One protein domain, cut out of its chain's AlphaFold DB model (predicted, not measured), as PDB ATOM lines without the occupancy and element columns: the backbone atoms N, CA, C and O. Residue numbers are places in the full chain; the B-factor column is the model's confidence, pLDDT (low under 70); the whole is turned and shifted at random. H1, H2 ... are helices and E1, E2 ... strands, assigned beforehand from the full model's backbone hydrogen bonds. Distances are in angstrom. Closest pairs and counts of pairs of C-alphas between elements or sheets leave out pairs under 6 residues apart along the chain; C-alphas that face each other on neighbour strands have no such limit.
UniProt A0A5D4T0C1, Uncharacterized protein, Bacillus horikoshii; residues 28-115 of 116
ATOM      1  N   TYR A  28     -31.222  -4.099  -2.023       83.56
ATOM      2  CA  TYR A  28     -31.983  -2.869  -2.153       83.56
ATOM      3  C   TYR A  28     -31.976  -2.108  -0.832       83.56
ATOM      4  O   TYR A  28     -31.910  -2.710   0.241       83.56
ATOM      5  N   LYS A  29     -32.106  -0.793  -0.927       84.94
ATOM      6  CA  LYS A  29     -32.289   0.156   0.169       84.94
ATOM      7  C   LYS A  29     -33.515   1.019  -0.103       84.94
ATOM      8  O   LYS A  29     -33.923   1.185  -1.249       84.94
ATOM      9  N   GLU A  30     -34.112   1.564   0.954       84.00
ATOM     10  CA  GLU A  30     -35.049   2.681   0.798       84.00
ATOM     11  C   GLU A  30     -34.345   3.794   0.017       84.00
ATOM     12  O   GLU A  30     -33.194   4.115   0.306       84.00
ATOM     13  N   GLY A  31     -35.012   4.319  -1.005       80.19
ATOM     14  CA  GLY A  31     -34.423   5.297  -1.913       80.19
ATOM     15  C   GLY A  31     -33.819   4.725  -3.193       80.19
ATOM     16  O   GLY A  31     -33.589   5.478  -4.143       80.19
ATOM     17  N   ASP A  32     -33.619   3.406  -3.272       85.50
ATOM     18  CA  ASP A  32     -33.118   2.790  -4.494       85.50
ATOM     19  C   ASP A  32     -34.156   2.825  -5.616       85.50
ATOM     20  O   ASP A  32     -35.375   2.745  -5.425       85.50
ATOM     21  N   TRP A  33     -33.623   2.871  -6.831       85.31
ATOM     22  CA  TRP A  33     -34.394   2.717  -8.047       85.31
ATOM     23  C   TRP A  33     -34.326   1.279  -8.509       85.31
ATOM     24  O   TRP A  33     -33.252   0.687  -8.637       85.31
ATOM     25  N   VAL A  34     -35.495   0.722  -8.785       87.25
ATOM     26  CA  VAL A  34     -35.637  -0.654  -9.233       87.25
ATOM     27  C   VAL A  34     -36.474  -0.720 -10.497       87.25
ATOM     28  O   VAL A  34     -37.315   0.132 -10.769       87.25
ATOM     29  N   GLU A  35     -36.234  -1.747 -11.289       86.94
ATOM     30  CA  GLU A  35     -37.043  -2.095 -12.445       86.94
ATOM     31  C   GLU A  35     -37.651  -3.469 -12.207       86.94
ATOM     32  O   GLU A  35     -36.967  -4.405 -11.779       86.94
ATOM     33  N   VAL A  36     -38.942  -3.582 -12.486       86.12
ATOM     34  CA  VAL A  36     -39.677  -4.831 -12.361       86.12
ATOM     35  C   VAL A  36     -39.298  -5.766 -13.504       86.12
ATOM     36  O   VAL A  36     -39.407  -5.426 -14.685       86.12
ATOM     37  N   ILE A  37     -38.889  -6.976 -13.139       81.25
ATOM     38  CA  ILE A  37     -38.555  -8.071 -14.043       81.25
ATOM     39  C   ILE A  37     -39.375  -9.313 -13.672       81.25
ATOM     40  O   ILE A  37     -39.378  -9.770 -12.540       81.25
ATOM     41  N   GLY A  38     -40.089  -9.895 -14.630       66.69
ATOM     42  CA  GLY A  38     -40.697 -11.220 -14.498       66.69
ATOM     43  C   GLY A  38     -42.098 -11.319 -13.875       66.69
ATOM     44  O   GLY A  38     -42.511 -12.437 -13.590       66.69
ATOM     45  N   VAL A  39     -42.869 -10.234 -13.709       65.12
ATOM     46  CA  VAL A  39     -44.249 -10.302 -13.141       65.12
ATOM     47  C   VAL A  39     -45.340 -10.458 -14.221       65.12
ATOM     48  O   VAL A  39     -46.536 -10.437 -13.945       65.12
ATOM     49  N   GLY A  40     -44.929 -10.688 -15.470       60.94
ATOM     50  CA  GLY A  40     -45.800 -10.788 -16.645       60.94
ATOM     51  C   GLY A  40     -45.641  -9.582 -17.570       60.94
ATOM     52  O   GLY A  40     -45.117  -8.543 -17.167       60.94
ATOM     53  N   GLU A  41     -46.075  -9.716 -18.826       58.59
ATOM     54  CA  GLU A  41     -45.821  -8.729 -19.895       58.59
ATOM     55  C   GLU A  41     -46.281  -7.301 -19.550       58.59
ATOM     56  O   GLU A  41     -45.693  -6.343 -20.035       58.59
ATOM     57  N   GLY A  42     -47.281  -7.148 -18.673       64.88
ATOM     58  CA  GLY A  42     -47.823  -5.842 -18.286       64.88
ATOM     59  C   GLY A  42     -47.021  -5.063 -17.237       64.88
ATOM     60  O   GLY A  42     -47.244  -3.863 -17.106       64.88
ATOM     61  N   TYR A  43     -46.116  -5.709 -16.492       69.44
ATOM     62  CA  TYR A  43     -45.329  -5.055 -15.432       69.44
ATOM     63  C   TYR A  43     -43.825  -5.043 -15.705       69.44
ATOM     64  O   TYR A  43     -43.086  -4.318 -15.044       69.44
ATOM     65  N   ASN A  44     -43.358  -5.831 -16.672       78.38
ATOM     66  CA  ASN A  44     -41.944  -5.881 -17.025       78.38
ATOM     67  C   ASN A  44     -41.459  -4.542 -17.588       78.38
ATOM     68  O   ASN A  44     -42.093  -3.961 -18.465       78.38
ATOM     69  N   GLY A  45     -40.308  -4.077 -17.106       77.69
ATOM     70  CA  GLY A  45     -39.715  -2.807 -17.528       77.69
ATOM     71  C   GLY A  45     -40.292  -1.584 -16.813       77.69
ATOM     72  O   GLY A  45     -39.813  -0.472 -17.033       77.69
ATOM     73  N   ILE A  46     -41.282  -1.768 -15.930       81.31
ATOM     74  CA  ILE A  46     -41.773  -0.681 -15.085       81.31
ATOM     75  C   ILE A  46     -40.691  -0.311 -14.079       81.31
ATOM     76  O   ILE A  46     -40.186  -1.157 -13.339       81.31
ATOM     77  N   LYS A  47     -40.364   0.979 -14.039       82.69
ATOM     78  CA  LYS A  47     -39.474   1.549 -13.035       82.69
ATOM     79  C   LYS A  47     -40.262   1.888 -11.779       82.69
ATOM     80  O   LYS A  47     -41.421   2.313 -11.839       82.69
ATOM     81  N   GLY A  48     -39.614   1.722 -10.643       83.25
ATOM     82  CA  GLY A  48     -40.188   2.054  -9.363       83.25
ATOM     83  C   GLY A  48     -39.152   2.504  -8.353       83.25
ATOM     84  O   GLY A  48     -37.953   2.265  -8.495       83.25
ATOM     85  N   TYR A  49     -39.659   3.183  -7.339       85.88
ATOM     86  CA  TYR A  49     -38.882   3.724  -6.238       85.88
ATOM     87  C   TYR A  49     -39.135   2.897  -4.981       85.88
ATOM     88  O   TYR A  49     -40.293   2.623  -4.638       85.88
ATOM     89  N   VAL A  50     -38.064   2.463  -4.320       88.56
ATOM     90  CA  VAL A  50     -38.149   1.644  -3.111       88.56
ATOM     91  C   VAL A  50     -38.518   2.521  -1.921       88.56
ATOM     92  O   VAL A  50     -37.764   3.406  -1.530       88.56
ATOM     93  N   LEU A  51     -39.677   2.238  -1.329       86.88
ATOM     94  CA  LEU A  51     -40.188   2.942  -0.153       86.88
ATOM     95  C   LEU A  51     -39.856   2.225   1.155       86.88
ATOM     96  O   LEU A  51     -39.741   2.860   2.191       86.88
ATOM     97  N   GLU A  52     -39.826   0.894   1.138       89.00
ATOM     98  CA  GLU A  52     -39.719   0.094   2.360       89.00
ATOM     99  C   GLU A  52     -39.255  -1.326   2.031       89.00
ATOM    100  O   GLU A  52     -39.548  -1.856   0.952       89.00
ATOM    101  N   LEU A  53     -38.578  -1.966   2.982       88.44
ATOM    102  CA  LEU A  53     -38.067  -3.328   2.862       88.44
ATOM    103  C   LEU A  53     -38.637  -4.217   3.968       88.44
ATOM    104  O   LEU A  53     -38.574  -3.875   5.145       88.44
ATOM    105  N   ASP A  54     -39.132  -5.393   3.595       87.69
ATOM    106  CA  ASP A  54     -39.440  -6.485   4.520       87.69
ATOM    107  C   ASP A  54     -38.392  -7.588   4.312       87.69
ATOM    108  O   ASP A  54     -38.550  -8.493   3.483       87.69
ATOM    109  N   GLU A  55     -37.283  -7.489   5.052       83.00
ATOM    110  CA  GLU A  55     -36.158  -8.430   4.974       83.00
ATOM    111  C   GLU A  55     -36.543  -9.853   5.400       83.00
ATOM    112  O   GLU A  55     -35.966 -10.825   4.904       83.00
ATOM    113  N   VAL A  56     -37.538  -9.986   6.286       83.75
ATOM    114  CA  VAL A  56     -38.022 -11.279   6.790       83.75
ATOM    115  C   VAL A  56     -38.804 -12.004   5.701       83.75
ATOM    116  O   VAL A  56     -38.596 -13.195   5.476       83.75
ATOM    117  N   LYS A  57     -39.687 -11.288   4.996       83.94
ATOM    118  CA  LYS A  57     -40.501 -11.856   3.909       83.94
ATOM    119  C   LYS A  57     -39.846 -11.757   2.534       83.94
ATOM    120  O   LYS A  57     -40.449 -12.203   1.560       83.94
ATOM    121  N   LYS A  58     -38.646 -11.175   2.448       84.81
ATOM    122  CA  LYS A  58     -37.920 -10.917   1.196       84.81
ATOM    123  C   LYS A  58     -38.753 -10.113   0.181       84.81
ATOM    124  O   LYS A  58     -38.735 -10.392  -1.021       84.81
ATOM    125  N   LYS A  59     -39.507  -9.124   0.680       88.19
ATOM    126  CA  LYS A  59     -40.373  -8.245  -0.123       88.19
ATOM    127  C   LYS A  59     -39.915  -6.794  -0.068       88.19
ATOM    128  O   LYS A  59     -39.402  -6.331   0.942       88.19
ATOM    129  N   VAL A  60     -40.160  -6.081  -1.153       88.56
ATOM    130  CA  VAL A  60     -39.851  -4.669  -1.347       88.56
ATOM    131  C   VAL A  60     -41.150  -3.942  -1.634       88.56
ATOM    132  O   VAL A  60     -41.920  -4.360  -2.502       88.56
ATOM    133  N   LYS A  61     -41.410  -2.862  -0.910       89.69
ATOM    134  CA  LYS A  61     -42.508  -1.949  -1.206       89.69
ATOM    135  C   LYS A  61     -42.016  -0.951  -2.235       89.69
ATOM    136  O   LYS A  61     -41.133  -0.142  -1.953       89.69
ATOM    137  N   VAL A  62     -42.583  -1.022  -3.427       87.38
ATOM    138  CA  VAL A  62     -42.167  -0.214  -4.567       87.38
ATOM    139  C   VAL A  62     -43.332   0.663  -4.996       87.38
ATOM    140  O   VAL A  62     -44.463   0.187  -5.136       87.38
ATOM    141  N   ARG A  63     -43.064   1.952  -5.206       85.50
ATOM    142  CA  ARG A  63     -43.972   2.841  -5.934       85.50
ATOM    143  C   ARG A  63     -43.609   2.768  -7.411       85.50
ATOM    144  O   ARG A  63     -42.560   3.259  -7.814       85.50
ATOM    145  N   CYS A  64     -44.457   2.112  -8.189       80.88
ATOM    146  CA  CYS A  64     -44.286   1.887  -9.618       80.88
ATOM    147  C   CYS A  64     -44.983   2.984 -10.423       80.88
ATOM    148  O   CYS A  64     -46.090   3.403 -10.068       80.88
ATOM    149  N   PHE A  65     -44.364   3.402 -11.527       71.50
ATOM    150  CA  PHE A  65     -44.924   4.404 -12.428       71.50
ATOM    151  C   PHE A  65     -45.142   3.838 -13.822       71.50
ATOM    152  O   PHE A  65     -44.220   3.313 -14.447       71.50
ATOM    153  N   ASN A  66     -46.368   3.967 -14.322       67.62
ATOM    154  CA  ASN A  66     -46.679   3.648 -15.704       67.62
ATOM    155  C   ASN A  66     -46.835   4.956 -16.488       67.62
ATOM    156  O   ASN A  66     -47.922   5.527 -16.554       67.62
ATOM    157  N   GLY A  67     -45.742   5.413 -17.104       55.75
ATOM    158  CA  GLY A  67     -45.700   6.654 -17.885       55.75
ATOM    159  C   GLY A  67     -46.521   6.638 -19.175       55.75
ATOM    160  O   GLY A  67     -46.425   7.567 -19.969       55.75
ATOM    161  N   SER A  68     -47.313   5.591 -19.434       53.19
ATOM    162  CA  SER A  68     -47.973   5.460 -20.726       53.19
ATOM    163  C   SER A  68     -49.216   6.328 -20.897       53.19
ATOM    164  O   SER A  68     -49.403   6.772 -22.029       53.19
ATOM    165  N   LYS A  69     -50.063   6.600 -19.880       47.59
ATOM    166  CA  LYS A  69     -51.334   7.326 -20.144       47.59
ATOM    167  C   LYS A  69     -51.968   8.203 -19.054       47.59
ATOM    168  O   LYS A  69     -52.788   9.029 -19.439       47.59
ATOM    169  N   GLU A  70     -51.654   8.086 -17.761       53.56
ATOM    170  CA  GLU A  70     -52.488   8.758 -16.732       53.56
ATOM    171  C   GLU A  70     -51.749   9.356 -15.525       53.56
ATOM    172  O   GLU A  70     -52.400   9.702 -14.544       53.56
ATOM    173  N   ASN A  71     -50.417   9.504 -15.545       57.03
ATOM    174  CA  ASN A  71     -49.675   9.948 -14.351       57.03
ATOM    175  C   ASN A  71     -50.029   9.113 -13.095       57.03
ATOM    176  O   ASN A  71     -49.968   9.576 -11.962       57.03
ATOM    177  N   THR A  72     -50.434   7.859 -13.273       63.38
ATOM    178  CA  THR A  72     -50.885   7.009 -12.178       63.38
ATOM    179  C   THR A  72     -49.699   6.249 -11.601       63.38
ATOM    180  O   THR A  72     -48.999   5.506 -12.295       63.38
ATOM    181  N   SER A  73     -49.463   6.446 -10.303       73.56
ATOM    182  CA  SER A  73     -48.535   5.625  -9.530       73.56
ATOM    183  C   SER A  73     -49.301   4.573  -8.736       73.56
ATOM    184  O   SER A  73     -50.413   4.810  -8.260       73.56
ATOM    185  N   VAL A  74     -48.711   3.387  -8.598       80.06
ATOM    186  CA  VAL A  74     -49.266   2.300  -7.786       80.06
ATOM    187  C   VAL A  74     -48.213   1.863  -6.781       80.06
ATOM    188  O   VAL A  74     -47.049   1.681  -7.133       80.06
ATOM    189  N   ILE A  75     -48.614   1.683  -5.524       84.81
ATOM    190  CA  ILE A  75     -47.745   1.137  -4.478       84.81
ATOM    191  C   ILE A  75     -48.025  -0.356  -4.351       84.81
ATOM    192  O   ILE A  75     -49.154  -0.760  -4.071       84.81
ATOM    193  N   VAL A  76     -46.993  -1.176  -4.529       86.38
ATOM    194  CA  VAL A  76     -47.097  -2.637  -4.479       86.38
ATOM    195  C   VAL A  76     -45.961  -3.249  -3.671       86.38
ATOM    196  O   VAL A  76     -44.829  -2.774  -3.688       86.38
ATOM    197  N   TRP A  77     -46.265  -4.339  -2.967       88.69
ATOM    198  CA  TRP A  77     -45.249  -5.208  -2.380       88.69
ATOM    199  C   TRP A  77     -44.837  -6.262  -3.403       88.69
ATOM    200  O   TRP A  77     -45.670  -7.058  -3.837       88.69
ATOM    201  N   MET A  78     -43.555  -6.300  -3.754       87.00
ATOM    202  CA  MET A  78     -42.996  -7.227  -4.738       87.00
ATOM    203  C   MET A  78     -41.912  -8.085  -4.099       87.00
ATOM    204  O   MET A  78     -41.223  -7.639  -3.186       87.00
ATOM    205  N   TYR A  79     -41.763  -9.329  -4.545       87.31
ATOM    206  CA  TYR A  79     -40.628 -10.142  -4.112       87.31
ATOM    207  C   TYR A  79     -39.342  -9.602  -4.734       87.31
ATOM    208  O   TYR A  79     -39.333  -9.199  -5.895       87.31
ATOM    209  N   GLN A  80     -38.256  -9.617  -3.960       84.88
ATOM    210  CA  GLN A  80     -36.951  -9.086  -4.370       84.88
ATOM    211  C   GLN A  80     -36.409  -9.696  -5.680       84.88
ATOM    212  O   GLN A  80     -35.640  -9.052  -6.385       84.88
ATOM    213  N   GLU A  81     -36.816 -10.929  -6.000       84.62
ATOM    214  CA  GLU A  81     -36.434 -11.675  -7.208       84.62
ATOM    215  C   GLU A  81     -37.072 -11.134  -8.492       84.62
ATOM    216  O   GLU A  81     -36.562 -11.378  -9.581       84.62
ATOM    217  N   PHE A  82     -38.160 -10.369  -8.359       87.50
ATOM    218  CA  PHE A  82     -38.833  -9.703  -9.474       87.50
ATOM    219  C   PHE A  82     -38.361  -8.271  -9.689       87.50
ATOM    220  O   PHE A  82     -39.005  -7.491 -10.388       87.50
ATOM    221  N   LEU A  83     -37.268  -7.893  -9.040       86.25
ATOM    222  CA  LEU A  83     -36.698  -6.567  -9.119       86.25
ATOM    223  C   LEU A  83     -35.245  -6.691  -9.561       86.25
ATOM    224  O   LEU A  83     -34.585  -7.707  -9.340       86.25
ATOM    225  N   LYS A  84     -34.752  -5.636 -10.193       88.12
ATOM    226  CA  LYS A  84     -33.323  -5.375 -10.369       88.12
ATOM    227  C   LYS A  84     -33.068  -3.906 -10.087       88.12
ATOM    228  O   LYS A  84     -33.943  -3.082 -10.341       88.12
ATOM    229  N   LEU A  85     -31.875  -3.569  -9.607       84.69
ATOM    230  CA  LEU A  85     -31.460  -2.171  -9.507       84.69
ATOM    231  C   LEU A  85     -31.463  -1.537 -10.902       84.69
ATOM    232  O   LEU A  85     -30.973  -2.130 -11.867       84.69
ATOM    233  N   SER A  86     -32.027  -0.339 -10.998       80.81
ATOM    234  CA  SER A  86     -32.090   0.446 -12.226       80.81
ATOM    235  C   SER A  86     -31.320   1.746 -12.011       80.81
ATOM    236  O   SER A  86     -31.542   2.413 -11.000       80.81
ATOM    237  N   PRO A  87     -30.402   2.133 -12.913       73.19
ATOM    238  CA  PRO A  87     -29.770   3.438 -12.823       73.19
ATOM    239  C   PRO A  87     -30.836   4.531 -12.963       73.19
ATOM    240  O   PRO A  87     -31.717   4.463 -13.826       73.19
ATOM    241  N   VAL A  88     -30.754   5.545 -12.103       66.75
ATOM    242  CA  VAL A  88     -31.651   6.701 -12.167       66.75
ATOM    243  C   VAL A  88     -31.412   7.411 -13.489       66.75
ATOM    244  O   VAL A  88     -30.311   7.885 -13.754       66.75
ATOM    245  N   HIS A  89     -32.443   7.478 -14.325       65.56
ATOM    246  CA  HIS A  89     -32.434   8.359 -15.483       65.56
ATOM    247  C   HIS A  89     -33.067   9.684 -15.064       65.56
ATOM    248  O   HIS A  89     -34.187   9.685 -14.549       65.56
ATOM    249  N   ASP A  90     -32.358  10.792 -15.283       67.69
ATOM    250  CA  ASP A  90     -32.769  12.137 -14.849       67.69
ATOM    251  C   ASP A  90     -34.188  12.509 -15.312       67.69
ATOM    252  O   ASP A  90     -34.936  13.152 -14.578       67.69
ATOM    253  N   GLU A  91     -34.594  12.035 -16.492       67.75
ATOM    254  CA  GLU A  91     -35.947  12.209 -17.030       67.75
ATOM    255  C   GLU A  91     -37.009  11.511 -16.168       67.75
ATOM    256  O   GLU A  91     -37.985  12.139 -15.765       67.75
ATOM    257  N   THR A  92     -36.783  10.249 -15.784       69.00
ATOM    258  CA  THR A  92     -37.697   9.490 -14.911       69.00
ATOM    259  C   THR A  92     -37.774  10.106 -13.512       69.00
ATOM    260  O   THR A  92     -38.840  10.138 -12.898       69.00
ATOM    261  N   LYS A  93     -36.652  10.625 -12.999       75.38
ATOM    262  CA  LYS A  93     -36.628  11.324 -11.709       75.38
ATOM    263  C   LYS A  93     -37.489  12.585 -11.755       75.38
ATOM    264  O   LYS A  93     -38.267  12.820 -10.835       75.38
ATOM    265  N   LYS A  94     -37.371  13.372 -12.827       77.69
ATOM    266  CA  LYS A  94     -38.153  14.595 -13.016       77.69
ATOM    267  C   LYS A  94     -39.654  14.311 -13.098       77.69
ATOM    268  O   LYS A  94     -40.408  14.933 -12.364       77.69
ATOM    269  N   GLU A  95     -40.064  13.336 -13.909       74.62
ATOM    270  CA  GLU A  95     -41.477  12.937 -14.030       74.62
ATOM    271  C   GLU A  95     -42.092  12.556 -12.677       74.62
ATOM    272  O   GLU A  95     -43.252  12.860 -12.404       74.62
ATOM    273  N   LEU A  96     -41.312  11.922 -11.796       72.69
ATOM    274  CA  LEU A  96     -41.792  11.509 -10.478       72.69
ATOM    275  C   LEU A  96     -41.796  12.632  -9.448       72.69
ATOM    276  O   LEU A  96     -42.657  12.635  -8.574       72.69
ATOM    277  N   ILE A  97     -40.889  13.600  -9.572       79.69
ATOM    278  CA  ILE A  97     -40.953  14.845  -8.800       79.69
ATOM    279  C   ILE A  97     -42.211  15.627  -9.188       79.69
ATOM    280  O   ILE A  97     -42.959  16.042  -8.305       79.69
ATOM    281  N   ASP A  98     -42.466  15.775 -10.490       78.31
ATOM    282  CA  ASP A  98     -43.663  16.442 -11.006       78.31
ATOM    283  C   ASP A  98     -44.928  15.715 -10.513       78.31
ATOM    284  O   ASP A  98     -45.852  16.350 -10.010       78.31
ATOM    285  N   LEU A  99     -44.928  14.375 -10.509       76.62
ATOM    286  CA  LEU A  99     -46.038  13.600  -9.956       76.62
ATOM    287  C   LEU A  99     -46.198  13.755  -8.436       76.62
ATOM    288  O   LEU A  99     -47.321  13.800  -7.936       76.62
ATOM    289  N   ALA A 100     -45.103  13.807  -7.678       80.06
ATOM    290  CA  ALA A 100     -45.163  14.027  -6.236       80.06
ATOM    291  C   ALA A 100     -45.795  15.386  -5.905       80.06
ATOM    292  O   ALA A 100     -46.591  15.484  -4.968       80.06
ATOM    293  N   LEU A 101     -45.484  16.409  -6.710       81.94
ATOM    294  CA  LEU A 101     -46.109  17.727  -6.632       81.94
ATOM    295  C   LEU A 101     -47.597  17.671  -7.004       81.94
ATOM    296  O   LEU A 101     -48.415  18.194  -6.247       81.94
ATOM    297  N   ASP A 102     -47.958  16.993  -8.097       80.31
ATOM    298  CA  ASP A 102     -49.355  16.826  -8.532       80.31
ATOM    299  C   ASP A 102     -50.213  16.108  -7.475       80.31
ATOM    300  O   ASP A 102     -51.371  16.465  -7.246       80.31
ATOM    301  N   LEU A 103     -49.642  15.111  -6.792       76.69
ATOM    302  CA  LEU A 103     -50.296  14.367  -5.711       76.69
ATOM    303  C   LEU A 103     -50.258  15.096  -4.358       76.69
ATOM    304  O   LEU A 103     -50.862  14.615  -3.397       76.69
ATOM    305  N   ASN A 104     -49.564  16.237  -4.269       80.56
ATOM    306  CA  ASN A 104     -49.295  16.969  -3.030       80.56
ATOM    307  C   ASN A 104     -48.670  16.077  -1.928       80.56
ATOM    308  O   ASN A 104     -48.946  16.236  -0.735       80.56
ATOM    309  N   ASP A 105     -47.835  15.113  -2.331       79.94
ATOM    310  CA  ASP A 105     -47.137  14.167  -1.451       79.94
ATOM    311  C   ASP A 105     -45.755  14.733  -1.096       79.94
ATOM    312  O   ASP A 105     -44.731  14.389  -1.691       79.94
ATOM    313  N   ALA A 106     -45.741  15.659  -0.133       79.69
ATOM    314  CA  ALA A 106     -44.528  16.376   0.264       79.69
ATOM    315  C   ALA A 106     -43.415  15.437   0.753       79.69
ATOM    316  O   ALA A 106     -42.247  15.684   0.473       79.69
ATOM    317  N   VAL A 107     -43.767  14.354   1.457       79.06
ATOM    318  CA  VAL A 107     -42.789  13.375   1.961       79.06
ATOM    319  C   VAL A 107     -42.058  12.730   0.791       79.06
ATOM    320  O   VAL A 107     -40.831  12.742   0.746       79.06
ATOM    321  N   TRP A 108     -42.814  12.255  -0.197       78.50
ATOM    322  CA  TRP A 108     -42.230  11.624  -1.370       78.50
ATOM    323  C   TRP A 108     -41.414  12.599  -2.225       78.50
ATOM    324  O   TRP A 108     -40.355  12.233  -2.732       78.50
ATOM    325  N   PHE A 109     -41.861  13.852  -2.346       80.88
ATOM    326  CA  PHE A 109     -41.087  14.898  -3.014       80.88
ATOM    327  C   PHE A 109     -39.706  15.083  -2.365       80.88
ATOM    328  O   PHE A 109     -38.697  15.073  -3.071       80.88
ATOM    329  N   TYR A 110     -39.642  15.206  -1.034       80.56
ATOM    330  CA  TYR A 110     -38.364  15.362  -0.334       80.56
ATOM    331  C   TYR A 110     -37.476  14.121  -0.475       80.56
ATOM    332  O   TYR A 110     -36.294  14.276  -0.773       80.56
ATOM    333  N   ASP A 111     -38.030  12.907  -0.380       78.88
ATOM    334  CA  ASP A 111     -37.261  11.669  -0.591       78.88
ATOM    335  C   ASP A 111     -36.630  11.610  -2.004       78.88
ATOM    336  O   ASP A 111     -35.484  11.182  -2.172       78.88
ATOM    337  N   LEU A 112     -37.339  12.099  -3.032       77.38
ATOM    338  CA  LEU A 112     -36.830  12.158  -4.407       77.38
ATOM    339  C   LEU A 112     -35.761  13.244  -4.607       77.38
ATOM    340  O   LEU A 112     -34.785  13.027  -5.334       77.38
ATOM    341  N   VAL A 113     -35.942  14.427  -4.016       79.06
ATOM    342  CA  VAL A 113     -35.060  15.588  -4.238       79.06
ATOM    343  C   VAL A 113     -33.804  15.520  -3.376       79.06
ATOM    344  O   VAL A 113     -32.713  15.761  -3.894       79.06
ATOM    345  N   GLU A 114     -33.943  15.176  -2.097       74.62
ATOM    346  CA  GLU A 114     -32.832  15.177  -1.142       74.62
ATOM    347  C   GLU A 114     -31.963  13.928  -1.255       74.62
ATOM    348  O   GLU A 114     -30.785  14.015  -0.928       74.62
ATOM    349  N   GLY A 115     -32.506  12.822  -1.785       61.16
ATOM    350  CA  GLY A 115     -31.775  11.575  -2.004       61.16
ATOM    351  C   GLY A 115     -31.123  11.073  -0.718       61.16
ATOM    352  O   GLY A 115     -29.964  11.387  -0.452       61.16
TER     353      GLY A 115
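Overview. This is residues 28 to 115 of the 116 residues of an uncharacterized protein of Bacillus horikoshii (UniProt A0A5D4T0C1). A strongly twisted sheet of five strands curls partway toward a small barrel that is left open, and a hairpin of two helices, H1 and H2, packs at one side of it. H1 crosses one face of the sheet, and H2 runs back beside H1 and only grazes the sheet. The printed part has 88 residues, with five strands and then two helices along the chain; the sheet runs E4 E3 E2 E1 E5, all antiparallel. The class is mixed, helices and strands, and the whole is compact, with a radius of gyration of the C-alphas of 12.3 A and spans of 31 by 27 by 20 A.

Along the chain. E1 is residues 33 to 36, beginning at C-alpha 33 (-34.394, 2.717, -8.047). E2 is residues 47 to 54, 19.3 A long, and bends by 70 degrees at residue 51. E3 is residues 59 to 65, 18.2 A long, and E4 is residues 73 to 79, 18.5 A long. E5 is residues 83 to 85. H1 is residues 90 to 102, 18.4 A long, beginning at C-alpha 90 (-32.769, 12.137, -14.849). H2 is residues 106 to 114, 11.8 A long, ending at C-alpha 114 (-32.832, 15.177, -1.142).

Arrangement. E1, E2, E3 and E4 form a meander, each strand the antiparallel neighbour of the one before. E1 and E2 are a hairpin, with N 48 and O 34 2.8 A apart. In the hairpin of E2 and E3, N 51 and O 61 are 2.9 A apart. In the hairpin of E3 and E4, N 62 and O 76 are 2.9 A apart. On the other side of E1, E5 is antiparallel to it, with N 35 and O 84 2.8 A apart. The edge strands E4 and E5 meet only through their link. From edge to edge the strands' lines turn by 102 degrees and the way across the sheet by 74 degrees. H1 is on the sheet at a height of 10.3 A, making two layers, a helix on one face of a sheet. H1 runs across the strands, at 68 degrees to E2 on the local plane. H1 and H2, a helical hairpin, touch, the closest C-alphas being those of Ala 100 and Phe 109, 5.3 A apart. They run opposite ways at a shallow tilt of 23 degrees. In H1 and H2 every O i to N i+4 pair is within hydrogen-bond range.

Size, cuts and confidence. The C-alphas farthest apart, those of Val 56 and Lys 69, are 35.3 A apart. The printed part has no cut and no long link. The mean pLDDT of the printed part is 78.0, and residues 38 to 43, 66 to 72, 88 to 92 and 115 are under 70.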